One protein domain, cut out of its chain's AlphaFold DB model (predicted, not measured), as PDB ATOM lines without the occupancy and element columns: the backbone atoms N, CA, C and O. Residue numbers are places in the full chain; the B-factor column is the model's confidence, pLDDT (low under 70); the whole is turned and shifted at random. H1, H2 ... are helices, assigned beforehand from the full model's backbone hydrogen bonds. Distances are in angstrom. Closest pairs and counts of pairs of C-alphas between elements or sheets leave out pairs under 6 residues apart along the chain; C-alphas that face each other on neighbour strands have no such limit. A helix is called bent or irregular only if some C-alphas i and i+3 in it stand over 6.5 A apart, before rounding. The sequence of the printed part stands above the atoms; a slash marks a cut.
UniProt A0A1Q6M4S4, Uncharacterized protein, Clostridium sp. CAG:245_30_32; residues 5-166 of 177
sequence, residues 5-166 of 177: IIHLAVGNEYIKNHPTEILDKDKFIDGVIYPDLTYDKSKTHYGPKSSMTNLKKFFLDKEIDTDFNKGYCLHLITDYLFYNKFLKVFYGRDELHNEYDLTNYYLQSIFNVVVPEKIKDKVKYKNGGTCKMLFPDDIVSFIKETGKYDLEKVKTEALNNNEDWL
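Overview. This is residues 5 to 166 of the 177 residues of an uncharacterized protein of Clostridium sp. CAG:245_30_32 (UniProt A0A1Q6M4S4). This is a rounded globule of crossed helices: H5, the longest, runs through the middle, the hairpin of H1 and H2 packs across it, and H8 packs on H1. At one end of the longest axis H4 and H9 form a perpendicular pair; towards the other end lie the kinked H6 and the long loop of residues 123 to 135, while the short H3 and H7 touch no helix. The printed part has 162 residues with nine named helices, H1 to H9 in chain order, and no named strand; its class is all helix. It is compact, with a radius of gyration of the C-alphas of 15.1 A and spans of 44 by 32 by 30 A.

Along the chain. H1, residues 5 to 17, begins at C-alpha 5 (14.500, 22.981, 35.997) and is 18.2 A long. H2 is residues 25 to 37, 18.1 A, H3 residues 41 to 44, and H4 residues 55 to 61. H5, residues 67 to 86, is 25.8 A long and begins at C-alpha 67 (14.726, 40.423, 43.914). H6, residues 93 to 110, is 25.0 A long with a kink of 44 degrees near residue 103. H7 is residues 117 to 122 and H8 residues 136 to 146, 15.3 A. H9, residues 151 to 159, ends at C-alpha 159 (34.165, 43.970, 38.449). H2, H6 and H7 are irregular: C-alphas 32 and 35 are 7.4 A apart, 102 and 105 are 7.3 A apart, and 118 and 121 are 7.6 A apart.

Arrangement. H1 and H5 are the hub, each touching four other helices. H1 touches H5 with residues 7 to 11 alone, at a steep tilt of 64 degrees; the closest C-alphas, of His 7 and His 75, are 6.3 A apart. H1 and H2 form a helical hairpin at a shallow tilt of 29 degrees, closest at the C-alphas of His 7 and Val 32, 6.6 A. H2 touches H5, closest at the C-alphas of Gly 31 and Gly 71, 4.3 A. H8 touches H1, closest at the C-alphas of Val 10 and Ile 143, 5.1 A. H6 touches H1 with residues 104 to 108 alone, closest at the C-alphas of Asn 104 and Ile 5, 5.9 A. H5 and H9 only just touch, with 3 pairs of C-alphas within 8 A, the closest Leu 74 and Leu 151, 7.3 A. H4 and H9 touch about perpendicular, at 87 degrees, closest at the C-alphas of Lys 56 and Ala 158, 5.3 A. H3 and H7 are each close to H2 but not clearly touching; the closest C-alphas are Thr 44 and Pro 35, 5.2 A, and Ile 119 and Leu 37, 8.0 A. Every O i to N i+4 pair is within hydrogen-bond range in H1, H4, H5, H8 and H9; H2 has 7 of 9, H6 12 of 14, H7 0 of 2 but 2 of 3 O i to N i+3 pairs, and H3 is too short for an i+4 pair.

Size, cuts and confidence. The two C-alphas farthest apart, of Gly 128 and Asn 160, are 45.4 A apart. The printed part has no cut, and the link from H7 to H8, 13 residues, is long. The mean pLDDT of the printed part is 93.8, and residue 42 is under 70.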
ATOM      1  N   ILE A   5      14.549  23.654  34.693       98.06
ATOM      2  CA  ILE A   5      14.500  22.981  35.997       98.06
ATOM      3  C   ILE A   5      15.808  23.156  36.773       98.06
ATOM      4  O   ILE A   5      15.754  23.335  37.983       98.06
ATOM      5  N   ILE A   6      16.965  23.171  36.103       98.44
ATOM      6  CA  ILE A   6      18.259  23.419  36.757       98.44
ATOM      7  C   ILE A   6      18.289  24.845  37.313       98.44
ATOM      8  O   ILE A   6      18.616  25.026  38.482       98.44
ATOM      9  N   HIS A   7      17.889  25.847  36.523       98.38
ATOM     10  CA  HIS A   7      17.832  27.239  36.989       98.38
ATOM     11  C   HIS A   7      16.879  27.422  38.173       98.38
ATOM     12  O   HIS A   7      17.247  28.038  39.170       98.38
ATOM     13  N   LEU A   8      15.673  26.858  38.092       98.62
ATOM     14  CA  LEU A   8      14.700  26.922  39.182       98.62
ATOM     15  C   LEU A   8      15.188  26.180  40.433       98.62
ATOM     16  O   LEU A   8      14.999  26.669  41.542       98.62
ATOM     17  N   ALA A   9      15.850  25.034  40.269       98.69
ATOM     18  CA  ALA A   9      16.425  24.281  41.378       98.69
ATOM     19  C   ALA A   9      17.545  25.067  42.079       98.69
ATOM     20  O   ALA A   9      17.574  25.118  43.308       98.69
ATOM     21  N   VAL A  10      18.416  25.737  41.314       98.81
ATOM     22  CA  VAL A  10      19.420  26.659  41.867       98.81
ATOM     23  C   VAL A  10      18.743  27.823  42.591       98.81
ATOM     24  O   VAL A  10      19.148  28.155  43.701       98.81
ATOM     25  N   GLY A  11      17.686  28.402  42.014       98.56
ATOM     26  CA  GLY A  11      16.901  29.459  42.655       98.56
ATOM     27  C   GLY A  11      16.308  29.033  44.002       98.56
ATOM     28  O   GLY A  11      16.417  29.762  44.987       98.56
ATOM     29  N   ASN A  12      15.746  27.826  44.076       98.50
ATOM     30  CA  ASN A  12      15.214  27.270  45.319       98.50
ATOM     31  C   ASN A  12      16.309  27.033  46.371       98.50
ATOM     32  O   ASN A  12      16.113  27.376  47.539       98.50
ATOM     33  N   GLU A  13      17.464  26.478  45.983       98.62
ATOM     34  CA  GLU A  13      18.585  26.310  46.917       98.62
ATOM     35  C   GLU A  13      19.156  27.658  47.374       98.62
ATOM     36  O   GLU A  13      19.481  27.794  48.551       98.62
ATOM     37  N   TYR A  14      19.196  28.672  46.506       98.69
ATOM     38  CA  TYR A  14      19.592  30.027  46.894       98.69
ATOM     39  C   TYR A  14      18.666  30.597  47.967       98.69
ATOM     40  O   TYR A  14      19.123  30.976  49.040       98.69
ATOM     41  N   ILE A  15      17.348  30.586  47.739       98.25
ATOM     42  CA  ILE A  15      16.364  31.072  48.724       98.25
ATOM     43  C   ILE A  15      16.536  30.368  50.077       98.25
ATOM     44  O   ILE A  15      16.390  30.983  51.132       98.25
ATOM     45  N   LYS A  16      16.842  29.070  50.054       97.88
ATOM     46  CA  LYS A  16      17.055  28.264  51.256       97.88
ATOM     47  C   LYS A  16      18.349  28.619  51.993       97.88
ATOM     48  O   LYS A  16      18.337  28.654  53.220       97.88
ATOM     49  N   ASN A  17      19.445  28.863  51.275       98.19
ATOM     50  CA  ASN A  17      20.735  29.221  51.871       98.19
ATOM     51  C   ASN A  17      20.801  30.699  52.302       98.19
ATOM     52  O   ASN A  17      21.568  31.033  53.200       98.19
ATOM     53  N   HIS A  18      19.960  31.555  51.713       97.00
ATOM     54  CA  HIS A  18      19.938  33.009  51.907       97.00
ATOM     55  C   HIS A  18      18.539  33.510  52.342       97.00
ATOM     56  O   HIS A  18      17.928  34.341  51.662       97.00
ATOM     57  N   PRO A  19      17.989  33.030  53.477       92.81
ATOM     58  CA  PRO A  19      16.570  33.190  53.826       92.81
ATOM     59  C   PRO A  19      16.111  34.639  54.053       92.81
ATOM     60  O   PRO A  19      14.910  34.897  54.068       92.81
ATOM     61  N   THR A  20      17.041  35.575  54.249       95.06
ATOM     62  CA  THR A  20      16.755  37.001  54.480       95.06
ATOM     63  C   THR A  20      17.017  37.879  53.262       95.06
ATOM     64  O   THR A  20      16.702  39.064  53.297       95.06
ATOM     65  N   GLU A  21      17.626  37.340  52.206       95.56
ATOM     66  CA  GLU A  21      18.031  38.140  51.050       95.56
ATOM     67  C   GLU A  21      16.923  38.289  50.013       95.56
ATOM     68  O   GLU A  21      16.927  39.273  49.274       95.56
ATOM     69  N   ILE A  22      15.991  37.334  49.957       97.31
ATOM     70  CA  ILE A  22      14.880  37.314  49.005       97.31
ATOM     71  C   ILE A  22      13.574  37.558  49.757       97.31
ATOM     72  O   ILE A  22      13.118  36.704  50.520       97.31
ATOM     73  N   LEU A  23      12.972  38.723  49.531       96.00
ATOM     74  CA  LEU A  23      11.731  39.143  50.181       96.00
ATOM     75  C   LEU A  23      10.513  38.734  49.344       96.00
ATOM     76  O   LEU A  23       9.533  38.219  49.879       96.00
ATOM     77  N   ASP A  24      10.602  38.912  48.027       97.56
ATOM     78  CA  ASP A  24       9.602  38.529  47.036       97.56
ATOM     79  C   ASP A  24      10.128  37.364  46.182       97.56
ATOM     80  O   ASP A  24      10.855  37.526  45.195       97.56
ATOM     81  N   LYS A  25       9.749  36.149  46.590       96.88
ATOM     82  CA  LYS A  25      10.160  34.908  45.922       96.88
ATOM     83  C   LYS A  25       9.620  34.808  44.498       96.88
ATOM     84  O   LYS A  25      10.319  34.285  43.637       96.88
ATOM     85  N   ASP A  26       8.424  35.324  44.231       96.69
ATOM     86  CA  ASP A  26       7.820  35.240  42.901       96.69
ATOM     87  C   ASP A  26       8.568  36.148  41.923       96.69
ATOM     88  O   ASP A  26       8.918  35.721  40.819       96.69
ATOM     89  N   LYS A  27       8.922  37.371  42.345       98.06
ATOM     90  CA  LYS A  27       9.777  38.266  41.548       98.06
ATOM     91  C   LYS A  27      11.168  37.706  41.330       98.06
ATOM     92  O   LYS A  27      11.709  37.844  40.232       98.06
ATOM     93  N   PHE A  28      11.733  37.059  42.340       98.44
ATOM     94  CA  PHE A  28      13.008  36.377  42.197       98.44
ATOM     95  C   PHE A  28      12.947  35.259  41.155       98.44
ATOM     96  O   PHE A  28      13.750  35.249  40.221       98.44
ATOM     97  N   ILE A  29      11.962  34.363  41.248       98.00
ATOM     98  CA  ILE A  29      11.769  33.276  40.278       98.00
ATOM     99  C   ILE A  29      11.495  33.825  38.873       98.00
ATOM    100  O   ILE A  29      12.032  33.299  37.897       98.00
ATOM    101  N   ASP A  30      10.741  34.920  38.751       97.25
ATOM    102  CA  ASP A  30      10.560  35.629  37.484       97.25
ATOM    103  C   ASP A  30      11.894  36.081  36.882       97.25
ATOM    104  O   ASP A  30      12.111  35.894  35.683       97.25
ATOM    105  N   GLY A  31      12.788  36.627  37.709       97.62
ATOM    106  CA  GLY A  31      14.145  37.005  37.322       97.62
ATOM    107  C   GLY A  31      14.992  35.814  36.879       97.62
ATOM    108  O   GLY A  31      15.685  35.902  35.867       97.62
ATOM    109  N   VAL A  32      14.885  34.679  37.579       98.06
ATOM    110  CA  VAL A  32      15.625  33.439  37.272       98.06
ATOM    111  C   VAL A  32      15.312  32.904  35.871       98.06
ATOM    112  O   VAL A  32      16.196  32.369  35.206       98.06
ATOM    113  N   ILE A  33      14.073  33.036  35.395       96.12
ATOM    114  CA  ILE A  33      13.660  32.485  34.089       96.12
ATOM    115  C   ILE A  33      13.569  33.534  32.980       96.12
ATOM    116  O   ILE A  33      13.463  33.182  31.804       96.12
ATOM    117  N   TYR A  34      13.601  34.823  33.323       94.75
ATOM    118  CA  TYR A  34      13.466  35.919  32.367       94.75
ATOM    119  C   TYR A  34      14.456  35.855  31.188       94.75
ATOM    120  O   TYR A  34      14.001  36.006  30.046       94.75
ATOM    121  N   PRO A  35      15.763  35.580  31.384       92.38
ATOM    122  CA  PRO A  35      16.726  35.559  30.274       92.38
ATOM    123  C   PRO A  35      16.373  34.515  29.211       92.38
ATOM    124  O   PRO A  35      16.662  34.682  28.019       92.38
ATOM    125  N   ASP A  36      15.671  33.471  29.636       89.06
ATOM    126  CA  ASP A  36      15.298  32.314  28.838       89.06
ATOM    127  C   ASP A  36      13.966  32.498  28.107       89.06
ATOM    128  O   ASP A  36      13.732  31.874  27.066       89.06
ATOM    129  N   LEU A  37      13.154  33.448  28.560       87.94
ATOM    130  CA  LEU A  37      11.901  33.832  27.922       87.94
ATOM    131  C   LEU A  37      12.091  34.750  26.709       87.94
ATOM    132  O   LEU A  37      11.258  34.728  25.805       87.94
ATOM    133  N   THR A  38      13.167  35.537  26.657       79.38
ATOM    134  CA  THR A  38      13.390  36.488  25.556       79.38
ATOM    135  C   THR A  38      13.870  35.792  24.281       79.38
ATOM    136  O   THR A  38      14.655  34.847  24.331       79.38
ATOM    137  N   TYR A  39      13.424  36.257  23.111       70.50
ATOM    138  CA  TYR A  39      13.855  35.683  21.829       70.50
ATOM    139  C   TYR A  39      15.321  36.023  21.508       70.50
ATOM    140  O   TYR A  39      16.089  35.172  21.064       70.50
ATOM    141  N   ASP A  40      15.736  37.263  21.788       74.44
ATOM    142  CA  ASP A  40      17.097  37.742  21.542       74.44
ATOM    143  C   ASP A  40      17.992  37.533  22.772       74.44
ATOM    144  O   ASP A  40      18.058  38.366  23.680       74.44
ATOM    145  N   LYS A  41      18.701  36.402  22.786       70.44
ATOM    146  CA  LYS A  41      19.587  36.010  23.895       70.44
ATOM    147  C   LYS A  41      20.804  36.912  24.056       70.44
ATOM    148  O   LYS A  41      21.316  37.029  25.166       70.44
ATOM    149  N   SER A  42      21.245  37.575  22.984       69.44
ATOM    150  CA  SER A  42      22.411  38.466  23.038       69.44
ATOM    151  C   SER A  42      22.170  39.685  23.936       69.44
ATOM    152  O   SER A  42      23.106  40.225  24.528       69.44
ATOM    153  N   LYS A  43      20.898  40.075  24.087       75.19
ATOM    154  CA  LYS A  43      20.465  41.168  24.961       75.19
ATOM    155  C   LYS A  43      20.363  40.766  26.424       75.19
ATOM    156  O   LYS A  43      20.506  41.633  27.277       75.19
ATOM    157  N   THR A  44      20.110  39.490  26.715       81.75
ATOM    158  CA  THR A  44      19.880  39.037  28.093       81.75
ATOM    159  C   THR A  44      21.061  38.314  28.726       81.75
ATOM    160  O   THR A  44      21.221  38.331  29.933       81.75
ATOM    161  N   HIS A  45      21.948  37.717  27.938       85.69
ATOM    162  CA  HIS A  45      23.097  36.990  28.490       85.69
ATOM    163  C   HIS A  45      24.384  37.824  28.482       85.69
ATOM    164  O   HIS A  45      25.446  37.358  28.890       85.69
ATOM    165  N   TYR A  46      24.306  39.067  27.988       86.75
ATOM    166  CA  TYR A  46      25.422  40.013  27.881       86.75
ATOM    167  C   TYR A  46      26.629  39.492  27.074       86.75
ATOM    168  O   TYR A  46      27.681  40.130  27.035       86.75
ATOM    169  N   GLY A  47      26.454  38.381  26.357       83.31
ATOM    170  CA  GLY A  47      27.439  37.726  25.508       83.31
ATOM    171  C   GLY A  47      26.814  37.207  24.209       83.31
ATOM    172  O   GLY A  47      25.596  37.267  24.032       83.31
ATOM    173  N   PRO A  48      27.627  36.695  23.269       80.12
ATOM    174  CA  PRO A  48      27.147  36.287  21.946       80.12
ATOM    175  C   PRO A  48      26.208  35.071  21.987       80.12
ATOM    176  O   PRO A  48      25.438  34.857  21.052       80.12
ATOM    177  N   LYS A  49      26.291  34.249  23.043       81.50
ATOM    178  CA  LYS A  49      25.490  33.037  23.283       81.50
ATOM    179  C   LYS A  49      25.352  32.823  24.794       81.50
ATOM    180  O   LYS A  49      26.205  33.295  25.540       81.50
ATOM    181  N   SER A  50      24.363  32.040  25.230       78.50
ATOM    182  CA  SER A  50      24.159  31.703  26.655       78.50
ATOM    183  C   SER A  50      25.387  31.038  27.298       78.50
ATOM    184  O   SER A  50      25.731  31.289  28.439       78.50
ATOM    185  N   SER A  51      26.142  30.239  26.536       82.56
ATOM    186  CA  SER A  51      27.380  29.613  27.024       82.56
ATOM    187  C   SER A  51      28.566  30.569  27.176       82.56
ATOM    188  O   SER A  51      29.651  30.145  27.557       82.56
ATOM    189  N   MET A  52      28.390  31.845  26.826       85.62
ATOM    190  CA  MET A  52      29.425  32.877  26.842       85.62
ATOM    191  C   MET A  52      28.949  34.111  27.615       85.62
ATOM    192  O   MET A  52      29.193  35.242  27.194       85.62
ATOM    193  N   THR A  53      28.227  33.885  28.713       89.31
ATOM    194  CA  THR A  53      27.718  34.937  29.593       89.31
ATOM    195  C   THR A  53      28.831  35.867  30.065       89.31
ATOM    196  O   THR A  53      29.881  35.415  30.523       89.31
ATOM    197  N   ASN A  54      28.593  37.177  29.969       90.81
ATOM    198  CA  ASN A  54      29.538  38.201  30.411       90.81
ATOM    199  C   ASN A  54      29.038  38.869  31.696       90.81
ATOM    200  O   ASN A  54      28.329  39.878  31.655       90.81
ATOM    201  N   LEU A  55      29.438  38.302  32.836       94.44
ATOM    202  CA  LEU A  55      29.027  38.776  34.159       94.44
ATOM    203  C   LEU A  55      29.469  40.217  34.423       94.44
ATOM    204  O   LEU A  55      28.678  41.022  34.902       94.44
ATOM    205  N   LYS A  56      30.694  40.592  34.032       95.25
ATOM    206  CA  LYS A  56      31.175  41.966  34.222       95.25
ATOM    207  C   LYS A  56      30.303  42.983  33.490       95.25
ATOM    208  O   LYS A  56      29.964  44.014  34.057       95.25
ATOM    209  N   LYS A  57      29.918  42.699  32.243       94.44
ATOM    210  CA  LYS A  57      29.053  43.600  31.470       94.44
ATOM    211  C   LYS A  57      27.653  43.708  32.084       94.44
ATOM    212  O   LYS A  57      27.097  44.799  32.071       94.44
ATOM    213  N   PHE A  58      27.117  42.620  32.641       95.38
ATOM    214  CA  PHE A  58      25.866  42.659  33.404       95.38
ATOM    215  C   PHE A  58      25.987  43.573  34.632       95.38
ATOM    216  O   PHE A  58      25.193  44.496  34.777       95.38
ATOM    217  N   PHE A  59      27.021  43.388  35.457       96.56
ATOM    218  CA  PHE A  59      27.225  44.181  36.676       96.56
ATOM    219  C   PHE A  59      27.550  45.660  36.427       96.56
ATOM    220  O   PHE A  59      27.389  46.473  37.328       96.56
ATOM    221  N   LEU A  60      28.003  46.023  35.223       95.81
ATOM    222  CA  LEU A  60      28.172  47.421  34.809       95.81
ATOM    223  C   LEU A  60      26.863  48.076  34.330       95.81
ATOM    224  O   LEU A  60      26.807  49.295  34.220       95.81
ATOM    225  N   ASP A  61      25.841  47.283  34.004       94.88
ATOM    226  CA  ASP A  61      24.565  47.746  33.435       94.88
ATOM    227  C   ASP A  61      23.381  47.629  34.411       94.88
ATOM    228  O   ASP A  61      22.346  48.280  34.226       94.88
ATOM    229  N   LYS A  62      23.487  46.759  35.420       94.00
ATOM    230  CA  LYS A  62      22.400  46.430  36.344       94.00
ATOM    231  C   LYS A  62      22.884  46.395  37.786       94.00
ATOM    232  O   LYS A  62      23.842  45.699  38.117       94.00
ATOM    233  N   GLU A  63      22.130  47.067  38.649       94.94
ATOM    234  CA  GLU A  63      22.180  46.839  40.089       94.94
ATOM    235  C   GLU A  63      21.373  45.588  40.462       94.94
ATOM    236  O   GLU A  63      20.384  45.250  39.806       94.94
ATOM    237  N   ILE A  64      21.792  44.892  41.521       95.75
ATOM    238  CA  ILE A  64      21.153  43.667  42.041       95.75
ATOM    239  C   ILE A  64      20.370  43.941  43.337       95.75
ATOM    240  O   ILE A  64      20.308  43.123  44.248       95.75
ATOM    241  N   ASP A  65      19.759  45.119  43.404       95.12
ATOM    242  CA  ASP A  65      19.014  45.657  44.547       95.12
ATOM    243  C   ASP A  65      17.552  45.183  44.614       95.12
ATOM    244  O   ASP A  65      16.935  45.196  45.680       95.12
ATOM    245  N   THR A  66      16.999  44.715  43.494       97.88
ATOM    246  CA  THR A  66      15.664  44.105  43.425       97.88
ATOM    247  C   THR A  66      15.747  42.584  43.369       97.88
ATOM    248  O   THR A  66      16.651  42.023  42.751       97.88
ATOM    249  N   ASP A  67      14.757  41.892  43.935       98.38
ATOM    250  CA  ASP A  67      14.726  40.423  43.914       98.38
ATOM    251  C   ASP A  67      14.652  39.857  42.491       98.38
ATOM    252  O   ASP A  67      15.276  38.841  42.195       98.38
ATOM    253  N   PHE A  68      14.005  40.571  41.567       98.19
ATOM    254  CA  PHE A  68      14.062  40.237  40.146       98.19
ATOM    255  C   PHE A  68      15.496  40.285  39.596       98.19
ATOM    256  O   PHE A  68      15.945  39.330  38.959       98.19
ATOM    257  N   ASN A  69      16.249  41.360  39.856       97.94
ATOM    258  CA  ASN A  69      17.629  41.467  39.375       97.94
ATOM    259  C   ASN A  69      18.569  40.475  40.073       97.94
ATOM    260  O   ASN A  69      19.492  39.984  39.427       97.94
ATOM    261  N   LYS A  70      18.319  40.115  41.340       98.50
ATOM    262  CA  LYS A  70      19.034  39.016  42.014       98.50
ATOM    263  C   LYS A  70      18.774  37.678  41.325       98.50
ATOM    264  O   LYS A  70      19.720  36.951  41.039       98.50
ATOM    265  N   GLY A  71      17.518  37.384  40.982       98.44
ATOM    266  CA  GLY A  71      17.158  36.178  40.232       98.44
ATOM    267  C   GLY A  71      17.827  36.125  38.857       98.44
ATOM    268  O   GLY A  71      18.391  35.104  38.467       98.44
ATOM    269  N   TYR A  72      17.846  37.254  38.148       97.81
ATOM    270  CA  TYR A  72      18.540  37.392  36.867       97.81
ATOM    271  C   TYR A  72      20.062  37.222  37.020       97.81
ATOM    272  O   TYR A  72      20.701  36.494  36.259       97.81
ATOM    273  N   CYS A  73      20.659  37.821  38.046       98.12
ATOM    274  CA  CYS A  73      22.070  37.628  38.356       98.12
ATOM    275  C   CYS A  73      22.393  36.145  38.592       98.12
ATOM    276  O   CYS A  73      23.304  35.601  37.962       98.12
ATOM    277  N   LEU A  74      21.597  35.468  39.424       98.56
ATOM    278  CA  LEU A  74      21.770  34.050  39.719       98.56
ATOM    279  C   LEU A  74      21.621  33.178  38.466       98.56
ATOM    280  O   LEU A  74      22.378  32.223  38.290       98.56
ATOM    281  N   HIS A  75      20.701  33.526  37.561       97.75
ATOM    282  CA  HIS A  75      20.590  32.876  36.258       97.75
ATOM    283  C   HIS A  75      21.919  32.941  35.490       97.75
ATOM    284  O   HIS A  75      22.444  31.913  35.067       97.75
ATOM    285  N   LEU A  76      22.495  34.139  35.354       96.94
ATOM    286  CA  LEU A  76      23.734  34.350  34.601       96.94
ATOM    287  C   LEU A  76      24.941  33.659  35.247       96.94
ATOM    288  O   LEU A  76      25.791  33.113  34.537       96.94
ATOM    289  N   ILE A  77      25.005  33.637  36.579       97.81
ATOM    290  CA  ILE A  77      26.014  32.882  37.334       97.81
ATOM    291  C   ILE A  77      25.863  31.383  37.075       97.81
ATOM    292  O   ILE A  77      26.857  30.703  36.809       97.81
ATOM    293  N   THR A  78      24.630  30.874  37.087       98.06
ATOM    294  CA  THR A  78      24.335  29.466  36.794       98.06
ATOM    295  C   THR A  78      24.795  29.097  35.387       98.06
ATOM    296  O   THR A  78      25.502  28.106  35.221       98.06
ATOM    297  N   ASP A  79      24.472  29.922  34.389       95.56
ATOM    298  CA  ASP A  79      24.939  29.760  33.010       95.56
ATOM    299  C   ASP A  79      26.464  29.696  32.937       95.56
ATOM    300  O   ASP A  79      27.044  28.769  32.360       95.56
ATOM    301  N   TYR A  80      27.124  30.673  33.559       95.62
ATOM    302  CA  TYR A  80      28.572  30.768  33.554       95.62
ATOM    303  C   TYR A  80      29.218  29.524  34.177       95.62
ATOM    304  O   TYR A  80      30.081  28.902  33.552       95.62
ATOM    305  N   LEU A  81      28.796  29.125  35.378       96.25
ATOM    306  CA  LEU A  81      29.365  27.973  36.076       96.25
ATOM    307  C   LEU A  81      29.057  26.665  35.344       96.25
ATOM    308  O   LEU A  81      29.945  25.818  35.207       96.25
ATOM    309  N   PHE A  82      27.842  26.517  34.811       95.88
ATOM    310  CA  PHE A  82      27.443  25.319  34.086       95.88
ATOM    311  C   PHE A  82      28.362  25.063  32.889       95.88
ATOM    312  O   PHE A  82      28.937  23.984  32.761       95.88
ATOM    313  N   TYR A  83      28.562  26.065  32.032       92.81
ATOM    314  CA  TYR A  83      29.344  25.882  30.809       92.81
ATOM    315  C   TYR A  83      30.857  25.962  31.023       92.81
ATOM    316  O   TYR A  83      31.606  25.270  30.328       92.81
ATOM    317  N   ASN A  84      31.336  26.761  31.981       91.44
ATOM    318  CA  ASN A  84      32.772  27.004  32.142       91.44
ATOM    319  C   ASN A  84      33.435  26.125  33.207       91.44
ATOM    320  O   ASN A  84      34.646  25.913  33.132       91.44
ATOM    321  N   LYS A  85      32.673  25.584  34.167       91.75
ATOM    322  CA  LYS A  85      33.221  24.816  35.298       91.75
ATOM    323  C   LYS A  85      32.624  23.405  35.410       91.75
ATOM    324  O   LYS A  85      33.371  22.463  35.661       91.75
ATOM    325  N   PHE A  86      31.320  23.236  35.180       93.81
ATOM    326  CA  PHE A  86      30.625  21.960  35.394       93.81
ATOM    327  C   PHE A  86      30.636  21.016  34.184       93.81
ATOM    328  O   PHE A  86      31.072  19.873  34.306       93.81
ATOM    329  N   LEU A  87      30.174  21.468  33.012       91.38
ATOM    330  CA  LEU A  87      29.919  20.617  31.846       91.38
ATOM    331  C   LEU A  87      31.229  20.134  31.210       91.38
ATOM    332  O   LEU A  87      31.757  20.760  30.297       91.38
ATOM    333  N   LYS A  88      31.818  19.048  31.707       85.81
ATOM    334  CA  LYS A  88      33.141  18.571  31.257       85.81
ATOM    335  C   LYS A  88      33.145  18.049  29.820       85.81
ATOM    336  O   LYS A  88      34.165  18.161  29.146       85.81
ATOM    337  N   VAL A  89      32.022  17.492  29.373       84.81
ATOM    338  CA  VAL A  89      31.859  16.855  28.065       84.81
ATOM    339  C   VAL A  89      30.621  17.423  27.381       84.81
ATOM    340  O   VAL A  89      29.596  17.618  28.029       84.81
ATOM    341  N   PHE A  90      30.720  17.678  26.075       87.69
ATOM    342  CA  PHE A  90      29.618  18.166  25.254       87.69
ATOM    343  C   PHE A  90      29.520  17.339  23.967       87.69
ATOM    344  O   PHE A  90      30.424  17.363  23.131       87.69
ATOM    345  N   TYR A  91      28.428  16.582  23.837       86.50
ATOM    346  CA  TYR A  91      28.162  15.723  22.675       86.50
ATOM    347  C   TYR A  91      27.299  16.384  21.600       86.50
ATOM    348  O   TYR A  91      27.126  15.811  20.531       86.50
ATOM    349  N   GLY A  92      26.785  17.581  21.868       87.94
ATOM    350  CA  GLY A  92      25.874  18.271  20.973       87.94
ATOM    351  C   GLY A  92      24.693  18.866  21.723       87.94
ATOM    352  O   GLY A  92      24.433  18.577  22.895       87.94
ATOM    353  N   ARG A  93      23.985  19.765  21.036       88.00
ATOM    354  CA  ARG A  93      22.813  20.437  21.600       88.00
ATOM    355  C   ARG A  93      21.683  19.439  21.831       88.00
ATOM    356  O   ARG A  93      21.118  19.433  22.915       88.00
ATOM    357  N   ASP A  94      21.364  18.611  20.848       90.75
ATOM    358  CA  ASP A  94      20.199  17.727  20.922       90.75
ATOM    359  C   ASP A  94      20.369  16.675  22.026       90.75
ATOM    360  O   ASP A  94      19.442  16.423  22.795       90.75
ATOM    361  N   GLU A  95      21.585  16.152  22.195       92.25
ATOM    362  CA  GLU A  95      21.954  15.271  23.299       92.25
ATOM    363  C   GLU A  95      21.790  15.973  24.647       92.25
ATOM    364  O   GLU A  95      21.211  15.400  25.567       92.25
ATOM    365  N   LEU A  96      22.251  17.223  24.767       93.12
ATOM    366  CA  LEU A  96      22.151  17.983  26.011       93.12
ATOM    367  C   LEU A  96      20.689  18.280  26.370       93.12
ATOM    368  O   LEU A  96      20.302  18.143  27.528       93.12
ATOM    369  N   HIS A  97      19.863  18.614  25.377       93.00
ATOM    370  CA  HIS A  97      18.424  18.792  25.561       93.00
ATOM    371  C   HIS A  97      17.737  17.487  25.981       93.00
ATOM    372  O   HIS A  97      16.940  17.492  26.916       93.00
ATOM    373  N   ASN A  98      18.086  16.360  25.358       94.75
ATOM    374  CA  ASN A  98      17.588  15.055  25.784       94.75
ATOM    375  C   ASN A  98      17.999  14.731  27.234       94.75
ATOM    376  O   ASN A  98      17.218  14.130  27.964       94.75
ATOM    377  N   GLU A  99      19.194  15.127  27.679       95.31
ATOM    378  CA  GLU A  99      19.613  14.930  29.072       95.31
ATOM    379  C   GLU A  99      18.885  15.833  30.071       95.31
ATOM    380  O   GLU A  99      18.623  15.403  31.196       95.31
ATOM    381  N   TYR A 100      18.476  17.039  29.670       96.44
ATOM    382  CA  TYR A 100      17.535  17.825  30.470       96.44
ATOM    383  C   TYR A 100      16.219  17.065  30.650       96.44
ATOM    384  O   TYR A 100      15.793  16.849  31.781       96.44
ATOM    385  N   ASP A 101      15.625  16.562  29.569       96.75
ATOM    386  CA  ASP A 101      14.349  15.840  29.636       96.75
ATOM    387  C   ASP A 101      14.424  14.598  30.547       96.75
ATOM    388  O   ASP A 101      13.468  14.305  31.268       96.75
ATOM    389  N   LEU A 102      15.569  13.900  30.554       96.81
ATOM    390  CA  LEU A 102      15.838  12.749  31.429       96.81
ATOM    391  C   LEU A 102      15.995  13.125  32.911       96.81
ATOM    392  O   LEU A 102      15.655  12.332  33.787       96.81
ATOM    393  N   THR A 103      16.530  14.309  33.208       96.56
ATOM    394  CA  THR A 103      16.852  14.729  34.584       96.56
ATOM    395  C   THR A 103      15.757  15.577  35.229       96.56
ATOM    396  O   THR A 103      15.671  15.620  36.456       96.56
ATOM    397  N   ASN A 104      14.877  16.199  34.438       96.88
ATOM    398  CA  ASN A 104      13.883  17.165  34.912       96.88
ATOM    399  C   ASN A 104      12.995  16.627  36.045       96.88
ATOM    400  O   ASN A 104      12.836  17.312  37.052       96.88
ATOM    401  N   TYR A 105      12.457  15.405  35.937       95.69
ATOM    402  CA  TYR A 105      11.590  14.843  36.988       95.69
ATOM    403  C   TYR A 105      12.341  14.655  38.313       95.69
ATOM    404  O   TYR A 105      11.866  15.052  39.378       95.69
ATOM    405  N   TYR A 106      13.543  14.083  38.236       95.88
ATOM    406  CA  TYR A 106      14.396  13.823  39.391       95.88
ATOM    407  C   TYR A 106      14.780  15.119  40.114       95.88
ATOM    408  O   TYR A 106      14.580  15.249  41.322       95.88
ATOM    409  N   LEU A 107      15.264  16.110  39.361       97.81
ATOM    410  CA  LEU A 107      15.668  17.404  39.907       97.81
ATOM    411  C   LEU A 107      14.484  18.174  40.489       97.81
ATOM    412  O   LEU A 107      14.592  18.743  41.575       97.81
ATOM    413  N   GLN A 108      13.338  18.145  39.808       97.31
ATOM    414  CA  GLN A 108      12.131  18.794  40.294       97.31
ATOM    415  C   GLN A 108      11.684  18.230  41.646       97.31
ATOM    416  O   GLN A 108      11.331  19.003  42.538       97.31
ATOM    417  N   SER A 109      11.759  16.908  41.818       96.50
ATOM    418  CA  SER A 109      11.413  16.250  43.077       96.50
ATOM    419  C   SER A 109      12.389  16.582  44.209       96.50
ATOM    420  O   SER A 109      11.947  16.808  45.328       96.50
ATOM    421  N   ILE A 110      13.700  16.595  43.954       97.69
ATOM    422  CA  ILE A 110      14.705  16.805  45.014       97.69
ATOM    423  C   ILE A 110      14.737  18.253  45.496       97.69
ATOM    424  O   ILE A 110      14.930  18.505  46.684       97.69
ATOM    425  N   PHE A 111      14.553  19.198  44.579       98.06
ATOM    426  CA  PHE A 111      14.668  20.626  44.868       98.06
ATOM    427  C   PHE A 111      13.312  21.319  45.028       98.06
ATOM    428  O   PHE A 111      13.261  22.546  45.116       98.06
ATOM    429  N   ASN A 112      12.215  20.553  45.084       97.12
ATOM    430  CA  ASN A 112      10.844  21.054  45.220       97.12
ATOM    431  C   ASN A 112      10.516  22.154  44.195       97.12
ATOM    432  O   ASN A 112       9.969  23.205  44.536       97.12
ATOM    433  N   VAL A 113      10.904  21.943  42.935       97.88
ATOM    434  CA  VAL A 113      10.696  22.942  41.882       97.88
ATOM    435  C   VAL A 113       9.218  23.007  41.509       97.88
ATOM    436  O   VAL A 113       8.602  22.017  41.108       97.88
ATOM    437  N   VAL A 114       8.658  24.210  41.583       96.75
ATOM    438  CA  VAL A 114       7.349  24.528  41.015       96.75
ATOM    439  C   VAL A 114       7.590  25.217  39.680       96.75
ATOM    440  O   VAL A 114       8.201  26.281  39.633       96.75
ATOM    441  N   VAL A 115       7.148  24.597  38.587       96.94
ATOM    442  CA  VAL A 115       7.329  25.139  37.233       96.94
ATOM    443  C   VAL A 115       6.291  26.237  36.987       96.94
ATOM    444  O   VAL A 115       5.095  25.932  37.010       96.94
ATOM    445  N   PRO A 116       6.696  27.494  36.722       96.44
ATOM    446  CA  PRO A 116       5.750  28.560  36.413       96.44
ATOM    447  C   PRO A 116       4.969  28.278  35.126       96.44
ATOM    448  O   PRO A 116       5.535  27.814  34.134       96.44
ATOM    449  N   GLU A 117       3.681  28.633  35.100       95.25
ATOM    450  CA  GLU A 117       2.784  28.311  33.976       95.25
ATOM    451  C   GLU A 117       3.314  28.835  32.626       95.25
ATOM    452  O   GLU A 117       3.248  28.143  31.616       95.25
ATOM    453  N   LYS A 118       3.960  30.009  32.624       93.88
ATOM    454  CA  LYS A 118       4.538  30.660  31.431       93.88
ATOM    455  C   LYS A 118       5.719  29.929  30.766       93.88
ATOM    456  O   LYS A 118       6.197  30.388  29.730       93.88
ATOM    457  N   ILE A 119       6.237  28.861  31.376       94.75
ATOM    458  CA  ILE A 119       7.300  28.019  30.794       94.75
ATOM    459  C   ILE A 119       6.939  26.534  30.755       94.75
ATOM    460  O   ILE A 119       7.771  25.710  30.380       94.75
ATOM    461  N   LYS A 120       5.730  26.165  31.170       94.69
ATOM    462  CA  LYS A 120       5.331  24.764  31.333       94.69
ATOM    463  C   LYS A 120       5.359  23.988  30.016       94.69
ATOM    464  O   LYS A 120       5.730  22.823  30.003       94.69
ATOM    465  N   ASP A 121       5.048  24.656  28.909       93.94
ATOM    466  CA  ASP A 121       5.132  24.136  27.538       93.94
ATOM    467  C   ASP A 121       6.577  23.936  27.042       93.94
ATOM    468  O   ASP A 121       6.815  23.206  26.077       93.94
ATOM    469  N   LYS A 122       7.556  24.563  27.707       93.31
ATOM    470  CA  LYS A 122       8.985  24.496  27.364       93.31
ATOM    471  C   LYS A 122       9.735  23.412  28.131       93.31
ATOM    472  O   LYS A 122      10.859  23.083  27.752       93.31
ATOM    473  N   VAL A 123       9.147  22.871  29.198       95.50
ATOM    474  CA  VAL A 123       9.742  21.798  30.000       95.50
ATOM    475  C   VAL A 123       9.185  20.460  29.534       95.50
ATOM    476  O   VAL A 123       7.984  20.211  29.599       95.50
ATOM    477  N   LYS A 124      10.072  19.580  29.069       96.31
ATOM    478  CA  LYS A 124       9.730  18.215  28.671       96.31
ATOM    479  C   LYS A 124      10.278  17.220  29.683       96.31
ATOM    480  O   LYS A 124      11.216  17.507  30.421       96.31
ATOM    481  N   TYR A 125       9.675  16.042  29.714       95.75
ATOM    482  CA  TYR A 125      10.042  14.974  30.632       95.75
ATOM    483  C   TYR A 125      10.180  13.679  29.851       95.75
ATOM    484  O   TYR A 125       9.341  13.361  29.005       95.75
ATOM    485  N   LYS A 126      11.228  12.921  30.158       94.81
ATOM    486  CA  LYS A 126      11.488  11.622  29.556       94.81
ATOM    487  C   LYS A 126      11.816  10.608  30.640       94.81
ATOM    488  O   LYS A 126      12.753  10.788  31.409       94.81
ATOM    489  N   ASN A 127      11.053   9.520  30.660       87.19
ATOM    490  CA  ASN A 127      11.296   8.392  31.551       87.19
ATOM    491  C   ASN A 127      12.179   7.352  30.857       87.19
ATOM    492  O   ASN A 127      11.939   7.006  29.699       87.19
ATOM    493  N   GLY A 128      13.152   6.819  31.595       81.50
ATOM    494  CA  GLY A 128      14.080   5.802  31.102       81.50
ATOM    495  C   GLY A 128      15.178   6.361  30.188       81.50
ATOM    496  O   GLY A 128      14.971   7.298  29.422       81.50
ATOM    497  N   GLY A 129      16.370   5.770  30.269       87.62
ATOM    498  CA  GLY A 129      17.573   6.229  29.575       87.62
ATOM    499  C   GLY A 129      18.765   6.335  30.523       87.62
ATOM    500  O   GLY A 129      18.678   5.979  31.697       87.62
ATOM    501  N   THR A 130      19.893   6.816  30.011       89.75
ATOM    502  CA  THR A 130      21.116   7.006  30.799       89.75
ATOM    503  C   THR A 130      21.774   8.313  30.386       89.75
ATOM    504  O   THR A 130      21.963   8.553  29.191       89.75
ATOM    505  N   CYS A 131      22.100   9.152  31.368       91.88
ATOM    506  CA  CYS A 131      22.840  10.389  31.144       91.88
ATOM    507  C   CYS A 131      24.286  10.082  30.743       91.88
ATOM    508  O   CYS A 131      24.889   9.132  31.243       91.88
ATOM    509  N   LYS A 132      24.844  10.904  29.856       91.12
ATOM    510  CA  LYS A 132      26.242  10.836  29.413       91.12
ATOM    511  C   LYS A 132      27.015  12.113  29.768       91.12
ATOM    512  O   LYS A 132      28.242  12.093  29.730       91.12
ATOM    513  N   MET A 133      26.320  13.201  30.104       91.69
ATOM    514  CA  MET A 133      26.884  14.514  30.435       91.69
ATOM    515  C   MET A 133      26.418  15.025  31.806       91.69
ATOM    516  O   MET A 133      27.209  15.603  32.544       91.69
ATOM    517  N   LEU A 134      25.147  14.816  32.150       93.19
ATOM    518  CA  LEU A 134      24.460  15.311  33.342       93.19
ATOM    519  C   LEU A 134      24.173  14.153  34.298       93.19
ATOM    520  O   LEU A 134      23.024  13.759  34.513       93.19
ATOM    521  N   PHE A 135      25.236  13.569  34.850       93.19
ATOM    522  CA  PHE A 135      25.091  12.508  35.840       93.19
ATOM    523  C   PHE A 135      24.326  13.029  37.070       93.19
ATOM    524  O   PHE A 135      24.664  14.110  37.559       93.19
ATOM    525  N   PRO A 136      23.312  12.295  37.575       91.62
ATOM    526  CA  PRO A 136      22.410  12.779  38.623       91.62
ATOM    527  C   PRO A 136      23.105  13.364  39.862       91.62
ATOM    528  O   PRO A 136      22.741  14.452  40.302       91.62
ATOM    529  N   ASP A 137      24.121  12.686  40.396       94.25
ATOM    530  CA  ASP A 137      24.828  13.143  41.600       94.25
ATOM    531  C   ASP A 137      25.659  14.403  41.337       94.25
ATOM    532  O   ASP A 137      25.655  15.337  42.144       94.25
ATOM    533  N   ASP A 138      26.311  14.467  40.174       95.94
ATOM    534  CA  ASP A 138      27.112  15.618  39.765       95.94
ATOM    535  C   ASP A 138      26.232  16.860  39.598       95.94
ATOM    536  O   ASP A 138      26.575  17.930  40.104       95.94
ATOM    537  N   ILE A 139      25.079  16.737  38.925       96.75
ATOM    538  CA  ILE A 139      24.181  17.881  38.723       96.75
ATOM    539  C   ILE A 139      23.508  18.317  40.032       96.75
ATOM    540  O   ILE A 139      23.348  19.514  40.266       96.75
ATOM    541  N   VAL A 140      23.174  17.381  40.927       98.19
ATOM    542  CA  VAL A 140      22.661  17.706  42.269       98.19
ATOM    543  C   VAL A 140      23.713  18.463  43.075       98.19
ATOM    544  O   VAL A 140      23.384  19.466  43.711       98.19
ATOM    545  N   SER A 141      24.969  18.013  43.040       98.19
ATOM    546  CA  SER A 141      26.086  18.699  43.691       98.19
ATOM    547  C   SER A 141      26.279  20.103  43.116       98.19
ATOM    548  O   SER A 141      26.294  21.080  43.860       98.19
ATOM    549  N   PHE A 142      26.295  20.232  41.786       98.38
ATOM    550  CA  PHE A 142      26.377  21.520  41.100       98.38
ATOM    551  C   PHE A 142      25.281  22.496  41.540       98.38
ATOM    552  O   PHE A 142      25.588  23.643  41.857       98.38
ATOM    553  N   ILE A 143      24.021  22.052  41.588       98.75
ATOM    554  CA  ILE A 143      22.892  22.898  41.995       98.75
ATOM    555  C   ILE A 143      23.076  23.383  43.437       98.75
ATOM    556  O   ILE A 143      22.954  24.578  43.705       98.75
ATOM    557  N   LYS A 144      23.420  22.468  44.352       98.56
ATOM    558  CA  LYS A 144      23.628  22.787  45.770       98.56
ATOM    559  C   LYS A 144      24.781  23.756  45.985       98.56
ATOM    560  O   LYS A 144      24.634  24.679  46.774       98.56
ATOM    561  N   GLU A 145      25.915  23.558  45.316       98.44
ATOM    562  CA  GLU A 145      27.063  24.464  45.449       98.44
ATOM    563  C   GLU A 145      26.787  25.822  44.798       98.44
ATOM    564  O   GLU A 145      27.127  26.857  45.367       98.44
ATOM    565  N   THR A 146      26.104  25.844  43.649       98.44
ATOM    566  CA  THR A 146      25.743  27.099  42.973       98.44
ATOM    567  C   THR A 146      24.796  27.945  43.828       98.44
ATOM    568  O   THR A 146      24.967  29.157  43.929       98.44
ATOM    569  N   GLY A 147      23.839  27.315  44.511       98.12
ATOM    570  CA  GLY A 147      22.904  28.000  45.405       98.12
ATOM    571  C   GLY A 147      23.520  28.572  46.690       98.12
ATOM    572  O   GLY A 147      22.768  29.084  47.509       98.12
ATOM    573  N   LYS A 148      24.836  28.456  46.920       98.44
ATOM    574  CA  LYS A 148      25.530  29.032  48.094       98.44
ATOM    575  C   LYS A 148      26.326  30.301  47.777       98.44
ATOM    576  O   LYS A 148      26.944  30.867  48.678       98.44
ATOM    577  N   TYR A 149      26.431  30.683  46.504       98.06
ATOM    578  CA  TYR A 149      27.239  31.837  46.124       98.06
ATOM    579  C   TYR A 149      26.617  33.132  46.641       98.06
ATOM    580  O   TYR A 149      25.447  33.395  46.408       98.06
ATOM    581  N   ASP A 150      27.436  33.975  47.259       97.69
ATOM    582  CA  ASP A 150      27.087  35.355  47.592       97.69
ATOM    583  C   ASP A 150      27.156  36.224  46.324       97.69
ATOM    584  O   ASP A 150      28.230  36.391  45.733       97.69
ATOM    585  N   LEU A 151      26.014  36.769  45.894       97.94
ATOM    586  CA  LEU A 151      25.915  37.549  44.656       97.94
ATOM    587  C   LEU A 151      26.763  38.830  44.689       97.94
ATOM    588  O   LEU A 151      27.354  39.186  43.668       97.94
ATOM    589  N   GLU A 152      26.871  39.503  45.837       97.19
ATOM    590  CA  GLU A 152      27.665  40.733  45.984       97.19
ATOM    591  C   GLU A 152      29.164  40.436  45.953       97.19
ATOM    592  O   GLU A 152      29.956  41.181  45.357       97.19
ATOM    593  N   LYS A 153      29.571  39.292  46.515       97.69
ATOM    594  CA  LYS A 153      30.944  38.806  46.375       97.69
ATOM    595  C   LYS A 153      31.281  38.524  44.910       97.69
ATOM    596  O   LYS A 153      32.311  38.995  44.426       97.69
ATOM    597  N   VAL A 154      30.407  37.819  44.185       97.56
ATOM    598  CA  VAL A 154      30.608  37.544  42.750       97.56
ATOM    599  C   VAL A 154      30.661  38.840  41.938       97.56
ATOM    600  O   VAL A 154      31.555  38.998  41.104       97.56
ATOM    601  N   LYS A 155      29.759  39.795  42.208       97.69
ATOM    602  CA  LYS A 155      29.767  41.137  41.601       97.69
ATOM    603  C   LYS A 155      31.118  41.817  41.791       97.69
ATOM    604  O   LYS A 155      31.743  42.240  40.816       97.69
ATOM    605  N   THR A 156      31.588  41.878  43.034       97.69
ATOM    606  CA  THR A 156      32.861  42.511  43.397       97.69
ATOM    607  C   THR A 156      34.037  41.862  42.668       97.69
ATOM    608  O   THR A 156      34.857  42.553  42.062       97.69
ATOM    609  N   GLU A 157      34.116  40.531  42.671       97.62
ATOM    610  CA  GLU A 157      35.196  39.792  42.012       97.62
ATOM    611  C   GLU A 157      35.186  39.984  40.486       97.62
ATOM    612  O   GLU A 157      36.235  40.238  39.887       97.62
ATOM    613  N   ALA A 158      34.014  39.927  39.846       96.44
ATOM    614  CA  ALA A 158      33.878  40.119  38.403       96.44
ATOM    615  C   ALA A 158      34.233  41.551  37.961       96.44
ATOM    616  O   ALA A 158      34.919  41.740  36.949       96.44
ATOM    617  N   LEU A 159      33.812  42.571  38.719       96.56
ATOM    618  CA  LEU A 159      34.165  43.970  38.449       96.56
ATOM    619  C   LEU A 159      35.675  44.218  38.603       96.56
ATOM    620  O   LEU A 159      36.254  44.951  37.796       96.56
ATOM    621  N   ASN A 160      36.321  43.519  39.542       97.19
ATOM    622  CA  ASN A 160      37.767  43.555  39.784       97.19
ATOM    623  C   ASN A 160      38.602  42.689  38.824       97.19
ATOM    624  O   ASN A 160      39.798  42.506  39.041       97.19
ATOM    625  N   ASN A 161      38.017  42.202  37.727       94.38
ATOM    626  CA  ASN A 161      38.691  41.382  36.715       94.38
ATOM    627  C   ASN A 161      39.192  40.016  37.211       94.38
ATOM    628  O   ASN A 161      40.162  39.496  36.660       94.38
ATOM    629  N   ASN A 162      38.550  39.412  38.214       95.00
ATOM    630  CA  ASN A 162      38.894  38.047  38.599       95.00
ATOM    631  C   ASN A 162      38.591  37.080  37.437       95.00
ATOM    632  O   ASN A 162      37.438  36.927  37.021       95.00
ATOM    633  N   GLU A 163      39.625  36.412  36.919       91.38
ATOM    634  CA  GLU A 163      39.504  35.481  35.795       91.38
ATOM    635  C   GLU A 163      38.561  34.311  36.082       91.38
ATOM    636  O   GLU A 163      37.975  33.762  35.145       91.38
ATOM    637  N   ASP A 164      38.341  33.959  37.352       91.38
ATOM    638  CA  ASP A 164      37.409  32.895  37.716       91.38
ATOM    639  C   ASP A 164      35.978  33.153  37.253       91.38
ATOM    640  O   ASP A 164      35.263  32.180  37.003       91.38
ATOM    641  N   TRP A 165      35.611  34.420  37.032       93.00
ATOM    642  CA  TRP A 165      34.291  34.865  36.573       93.00
ATOM    643  C   TRP A 165      34.263  35.403  35.140       93.00
ATOM    644  O   TRP A 165      33.199  35.782  34.651       93.00
ATOM    645  N   LEU A 166      35.413  35.450  34.463       89.75
ATOM    646  CA  LEU A 166      35.544  36.041  33.126       89.75
ATOM    647  C   LEU A 166      36.094  35.073  32.078       89.75
ATOM    648  O   LEU A 166      35.960  35.317  30.876       89.75
TER     649      LEU A 166